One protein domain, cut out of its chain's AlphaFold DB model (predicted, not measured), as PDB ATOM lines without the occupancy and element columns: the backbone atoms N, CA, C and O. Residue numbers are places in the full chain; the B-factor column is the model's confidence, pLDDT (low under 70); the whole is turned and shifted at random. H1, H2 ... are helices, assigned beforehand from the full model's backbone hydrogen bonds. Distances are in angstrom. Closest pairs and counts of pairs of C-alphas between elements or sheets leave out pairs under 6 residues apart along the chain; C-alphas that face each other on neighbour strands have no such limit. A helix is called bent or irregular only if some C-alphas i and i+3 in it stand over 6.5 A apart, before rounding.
ATOM      1  N   LEU A 251      23.168 -25.301  78.190       86.44
ATOM      2  CA  LEU A 251      24.344 -25.558  79.029       86.44
ATOM      3  C   LEU A 251      25.277 -26.595  78.396       86.44
ATOM      4  O   LEU A 251      26.484 -26.375  78.330       86.44
ATOM      5  N   SER A 252      24.729 -27.688  77.863       87.81
ATOM      6  CA  SER A 252      25.519 -28.728  77.191       87.81
ATOM      7  C   SER A 252      26.250 -28.198  75.949       87.81
ATOM      8  O   SER A 252      27.384 -28.597  75.685       87.81
ATOM      9  N   ALA A 253      25.624 -27.282  75.204       89.50
ATOM     10  CA  ALA A 253      26.231 -26.612  74.056       89.50
ATOM     11  C   ALA A 253      27.266 -25.543  74.463       89.50
ATOM     12  O   ALA A 253      28.242 -25.330  73.744       89.50
ATOM     13  N   LEU A 254      27.085 -24.905  75.623       91.62
ATOM     14  CA  LEU A 254      27.965 -23.852  76.134       91.62
ATOM     15  C   LEU A 254      29.233 -24.402  76.811       91.62
ATOM     16  O   LEU A 254      30.280 -23.758  76.746       91.62
ATOM     17  N   LEU A 255      29.182 -25.605  77.402       94.00
ATOM     18  CA  LEU A 255      30.331 -26.273  78.037       94.00
ATOM     19  C   LEU A 255      31.622 -26.237  77.191       94.00
ATOM     20  O   LEU A 255      32.636 -25.747  77.691       94.00
ATOM     21  N   PRO A 256      31.643 -26.694  75.920       92.19
ATOM     22  CA  PRO A 256      32.859 -26.649  75.110       92.19
ATOM     23  C   PRO A 256      33.315 -25.219  74.791       92.19
ATOM     24  O   PRO A 256      34.516 -24.983  74.677       92.19
ATOM     25  N   TYR A 257      32.389 -24.262  74.671       93.62
ATOM     26  CA  TYR A 257      32.724 -22.863  74.398       93.62
ATOM     27  C   TYR A 257      33.445 -22.220  75.588       93.62
ATOM     28  O   TYR A 257      34.495 -21.604  75.416       93.62
ATOM     29  N   VAL A 258      32.948 -22.450  76.807       92.19
ATOM     30  CA  VAL A 258      33.585 -21.982  78.050       92.19
ATOM     31  C   VAL A 258      34.971 -22.605  78.233       92.19
ATOM     32  O   VAL A 258      35.910 -21.915  78.630       92.19
ATOM     33  N   VAL A 259      35.137 -23.886  77.888       92.81
ATOM     34  CA  VAL A 259      36.446 -24.565  77.933       92.81
ATOM     35  C   VAL A 259      37.446 -23.916  76.971       92.81
ATOM     36  O   VAL A 259      38.588 -23.670  77.355       92.81
ATOM     37  N   VAL A 260      37.030 -23.599  75.741       95.62
ATOM     38  CA  VAL A 260      37.894 -22.918  74.763       95.62
ATOM     39  C   VAL A 260      38.226 -21.498  75.218       95.62
ATOM     40  O   VAL A 260      39.393 -21.117  75.171       95.62
ATOM     41  N   ALA A 261      37.241 -20.741  75.706       92.25
ATOM     42  CA  ALA A 261      37.462 -19.396  76.228       92.25
ATOM     43  C   ALA A 261      38.485 -19.403  77.376       92.25
ATOM     44  O   ALA A 261      39.445 -18.642  77.344       92.25
ATOM     45  N   THR A 262      38.352 -20.341  78.318       88.81
ATOM     46  CA  THR A 262      39.294 -20.514  79.436       88.81
ATOM     47  C   THR A 262      40.704 -20.853  78.943       88.81
ATOM     48  O   THR A 262      41.684 -20.304  79.442       88.81
ATOM     49  N   ALA A 263      40.829 -21.720  77.934       91.81
ATOM     50  CA  ALA A 263      42.124 -22.060  77.345       91.81
ATOM     51  C   ALA A 263      42.795 -20.854  76.665       91.81
ATOM     52  O   ALA A 263      44.003 -20.670  76.799       91.81
ATOM     53  N   VAL A 264      42.021 -20.020  75.962       93.94
ATOM     54  CA  VAL A 264      42.523 -18.787  75.335       93.94
ATOM     55  C   VAL A 264      42.926 -17.766  76.398       93.94
ATOM     56  O   VAL A 264      44.026 -17.221  76.324       93.94
ATOM     57  N   SER A 265      42.097 -17.551  77.421       87.56
ATOM     58  CA  SER A 265      42.411 -16.656  78.540       87.56
ATOM     59  C   SER A 265      43.687 -17.076  79.274       87.56
ATOM     60  O   SER A 265      44.511 -16.224  79.593       87.56
ATOM     61  N   ALA A 266      43.897 -18.381  79.479       88.44
ATOM     62  CA  ALA A 266      45.118 -18.905  80.090       88.44
ATOM     63  C   ALA A 266      46.369 -18.698  79.216       88.44
ATOM     64  O   ALA A 266      47.468 -18.567  79.751       88.44
ATOM     65  N   LEU A 267      46.208 -18.645  77.887       86.88
ATOM     66  CA  LEU A 267      47.297 -18.367  76.946       86.88
ATOM     67  C   LEU A 267      47.692 -16.885  76.927       86.88
ATOM     68  O   LEU A 267      48.875 -16.573  76.833       86.88
ATOM     69  N   VAL A 268      46.705 -15.986  76.980       91.38
ATOM     70  CA  VAL A 268      46.929 -14.534  76.893       91.38
ATOM     71  C   VAL A 268      47.451 -13.972  78.213       91.38
ATOM     72  O   VAL A 268      48.319 -13.102  78.202       91.38
ATOM     73  N   TYR A 269      46.951 -14.460  79.352       85.88
ATOM     74  CA  TYR A 269      47.328 -13.936  80.661       85.88
ATOM     75  C   TYR A 269      47.515 -15.054  81.709       85.88
ATOM     76  O   TYR A 269      46.590 -15.386  82.460       85.88
ATOM     77  N   PRO A 270      48.727 -15.639  81.800       77.50
ATOM     78  CA  PRO A 270      49.012 -16.740  82.721       77.50
ATOM     79  C   PRO A 270      48.923 -16.409  84.233       77.50
ATOM     80  O   PRO A 270      48.538 -17.306  84.993       77.50
ATOM     81  N   PRO A 271      49.204 -15.179  84.731       81.44
ATOM     82  CA  PRO A 271      49.143 -14.888  86.168       81.44
ATOM     83  C   PRO A 271      47.733 -15.004  86.763       81.44
ATOM     84  O   PRO A 271      47.599 -15.445  87.907       81.44
ATOM     85  N   SER A 272      46.677 -14.711  85.991       73.25
ATOM     86  CA  SER A 272      45.280 -14.792  86.460       73.25
ATOM     87  C   SER A 272      44.788 -16.207  86.754       73.25
ATOM     88  O   SER A 272      43.740 -16.343  87.369       73.25
ATOM     89  N   TYR A 273      45.506 -17.264  86.364       72.38
ATOM     90  CA  TYR A 273      45.145 -18.653  86.703       72.38
ATOM     91  C   TYR A 273      46.032 -19.263  87.796       72.38
ATOM     92  O   TYR A 273      45.772 -20.372  88.274       72.38
ATOM     93  N   SER A 274      47.070 -18.541  88.228       73.25
ATOM     94  CA  SER A 274      48.023 -19.024  89.229       73.25
ATOM     95  C   SER A 274      47.416 -19.113  90.637       73.25
ATOM     96  O   SER A 274      47.730 -20.048  91.377       73.25
ATOM     97  N   TRP A 275      46.478 -18.218  90.974       73.06
ATOM     98  CA  TRP A 275      45.754 -18.232  92.251       73.06
ATOM     99  C   TRP A 275      44.697 -19.348  92.322       73.06
ATOM    100  O   TRP A 275      44.481 -19.927  93.384       73.06
ATOM    101  N   PHE A 276      44.093 -19.720  91.188       71.88
ATOM    102  CA  PHE A 276      43.114 -20.811  91.109       71.88
ATOM    103  C   PHE A 276      43.777 -22.203  91.162       71.88
ATOM    104  O   PHE A 276      43.230 -23.149  91.726       71.88
ATOM    105  N   SER A 277      44.991 -22.342  90.623       71.31
ATOM    106  CA  SER A 277      45.611 -23.659  90.416       71.31
ATOM    107  C   SER A 277      46.267 -24.273  91.663       71.31
ATOM    108  O   SER A 277      46.339 -25.496  91.754       71.31
ATOM    109  N   LYS A 278      46.750 -23.478  92.633       74.06
ATOM    110  CA  LYS A 278      47.539 -24.016  93.766       74.06
ATOM    111  C   LYS A 278      46.711 -24.645  94.892       74.06
ATOM    112  O   LYS A 278      47.100 -25.692  95.392       74.06
ATOM    113  N   GLN A 279      45.604 -24.024  95.300       82.00
ATOM    114  CA  GLN A 279      44.810 -24.482  96.455       82.00
ATOM    115  C   GLN A 279      43.399 -24.947  96.094       82.00
ATOM    116  O   GLN A 279      42.854 -25.791  96.798       82.00
ATOM    117  N   TYR A 280      42.827 -24.475  94.983       85.38
ATOM    118  CA  TYR A 280      41.451 -24.815  94.604       85.38
ATOM    119  C   TYR A 280      41.347 -26.012  93.653       85.38
ATOM    120  O   TYR A 280      40.286 -26.623  93.562       85.38
ATOM    121  N   TYR A 281      42.436 -26.413  92.988       85.19
ATOM    122  CA  TYR A 281      42.403 -27.542  92.054       85.19
ATOM    123  C   TYR A 281      42.126 -28.883  92.749       85.19
ATOM    124  O   TYR A 281      41.246 -29.622  92.320       85.19
ATOM    125  N   THR A 282      42.830 -29.189  93.841       90.88
ATOM    126  CA  THR A 282      42.634 -30.426  94.616       90.88
ATOM    127  C   THR A 282      41.201 -30.574  95.146       90.88
ATOM    128  O   THR A 282      40.595 -31.614  94.885       90.88
ATOM    129  N   PRO A 283      40.607 -29.571  95.824       90.88
ATOM    130  CA  PRO A 283      39.219 -29.665  96.268       90.88
ATOM    131  C   PRO A 283      38.218 -29.645  95.107       90.88
ATOM    132  O   PRO A 283      37.213 -30.344  95.188       90.88
ATOM    133  N   ALA A 284      38.478 -28.936  94.001       90.69
ATOM    134  CA  ALA A 284      37.605 -28.983  92.825       90.69
ATOM    135  C   ALA A 284      37.611 -30.370  92.159       90.69
ATOM    136  O   ALA A 284      36.555 -30.918  91.839       90.69
ATOM    137  N   LEU A 285      38.793 -30.971  91.995       91.25
ATOM    138  CA  LEU A 285      38.945 -32.321  91.456       91.25
ATOM    139  C   LEU A 285      38.299 -33.354  92.387       91.25
ATOM    140  O   LEU A 285      37.555 -34.220  91.926       91.25
ATOM    141  N   GLY A 286      38.530 -33.214  93.695       92.62
ATOM    142  CA  GLY A 286      37.887 -34.020  94.728       92.62
ATOM    143  C   GLY A 286      36.364 -33.889  94.697       92.62
ATOM    144  O   GLY A 286      35.668 -34.896  94.754       92.62
ATOM    145  N   GLY A 287      35.837 -32.677  94.506       94.25
ATOM    146  CA  GLY A 287      34.403 -32.418  94.387       94.25
ATOM    147  C   GLY A 287      33.768 -33.098  93.174       94.25
ATOM    148  O   GLY A 287      32.695 -33.689  93.291       94.25
ATOM    149  N   ILE A 288      34.441 -33.092  92.018       93.06
ATOM    150  CA  ILE A 288      33.957 -33.791  90.814       93.06
ATOM    151  C   ILE A 288      33.993 -35.311  91.023       93.06
ATOM    152  O   ILE A 288      33.023 -35.998  90.702       93.06
ATOM    153  N   MET A 289      35.078 -35.841  91.598       94.06
ATOM    154  CA  MET A 289      35.191 -37.269  91.919       94.06
ATOM    155  C   MET A 289      34.131 -37.715  92.936       94.06
ATOM    156  O   MET A 289      33.523 -38.770  92.765       94.06
ATOM    157  N   LEU A 290      33.844 -36.881  93.939       94.31
ATOM    158  CA  LEU A 290      32.788 -37.111  94.922       94.31
ATOM    159  C   LEU A 290      31.396 -37.076  94.278       94.31
ATOM    160  O   LEU A 290      30.570 -37.940  94.558       94.31
ATOM    161  N   SER A 291      31.142 -36.121  93.379       92.19
ATOM    162  CA  SER A 291      29.867 -36.016  92.660       92.19
ATOM    163  C   SER A 291      29.577 -37.262  91.819       92.19
ATOM    164  O   SER A 291      28.439 -37.733  91.790       92.19
ATOM    165  N   ILE A 292      30.599 -37.831  91.174       90.12
ATOM    166  CA  ILE A 292      30.471 -39.100  90.445       90.12
ATOM    167  C   ILE A 292      30.197 -40.249  91.428       90.12
ATOM    168  O   ILE A 292      29.329 -41.076  91.163       90.12
ATOM    169  N   GLY A 293      30.880 -40.268  92.578       87.38
ATOM    170  CA  GLY A 293      30.680 -41.269  93.629       87.38
ATOM    171  C   GLY A 293      29.252 -41.303  94.185       87.38
ATOM    172  O   GLY A 293      28.668 -42.376  94.287       87.38
ATOM    173  N   ILE A 294      28.662 -40.142  94.483       89.31
ATOM    174  CA  ILE A 294      27.305 -40.037  95.058       89.31
ATOM    175  C   ILE A 294      26.211 -40.371  94.026       89.31
ATOM    176  O   ILE A 294      25.123 -40.816  94.388       89.31
ATOM    177  N   GLN A 295      26.476 -40.178  92.729       87.12
ATOM    178  CA  GLN A 295      25.523 -40.513  91.665       87.12
ATOM    179  C   GLN A 295      25.450 -42.018  91.350       87.12
ATOM    180  O   GLN A 295      24.473 -42.456  90.733       87.12
ATOM    181  N   LEU A 296      26.445 -42.807  91.767       83.94
ATOM    182  CA  LEU A 296      26.463 -44.262  91.595       83.94
ATOM    183  C   LEU A 296      25.548 -44.934  92.619       83.94
ATOM    184  O   LEU A 296      25.615 -44.653  93.815       83.94
TER     185      LEU A 296
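What this domain is: This is residues 251 to 296 of the 332 residues of an uncharacterized protein of Chara braunii (UniProt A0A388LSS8). The model is a flat, open horseshoe of three helices: H1 and H3 make its two long arms, the shorter H2 makes the bend between them, and the space between the arms is empty. H3 heads back roughly the other way from H1, but far from it, and no two helices are clearly packed together. The printed part has 46 residues with three named helices, H1, H2 and H3 in that order, and no named strand, and its class is all helix. The whole is loose, with a radius of gyration of the C-alphas of 13.4 A, and spans 39 by 29 by 10 A.

How they stand to each other: H1, residues 251 to 268, is the longest helix, and it touches no helix. H1 and H2, residues 270 to 279, are close but not clearly touching, with the C-alphas of Ala 266 and Tyr 273 the closest at 6.6 A. They run opposite ways at a steep tilt of 66 degrees. H2 and H3, residues 281 to 295, meet only through their link. H1 and H3 are apart. In H3 every O i to N i+4 pair is within hydrogen-bond range, against 12 of 14 in H1 and 1 of 6 in H2, where 3 of 7 O i to N i+3 pairs are within range.

Where its parts are: H1 begins at C-alpha 251 (24.344, -25.558, 79.029) and is 25.2 A long; it is only just irregular, with C-alphas 253 and 256 6.7 A apart. H2 begins at C-alpha 270 (49.012, -16.740, 82.721) and is 16.3 A long; it too is only just irregular, with C-alphas 272 and 275 6.8 A apart. H3 is 21.3 A long and ends at C-alpha 295 (25.523, -40.513, 91.665).

The domain as a whole: The two C-alphas farthest apart are those of Val 268 and Leu 296, at 39.0 A. The printed part has no cut, and both links are tight. The mean pLDDT of the printed part is 87.1, that of H2 is 75, and no printed residue is under 70.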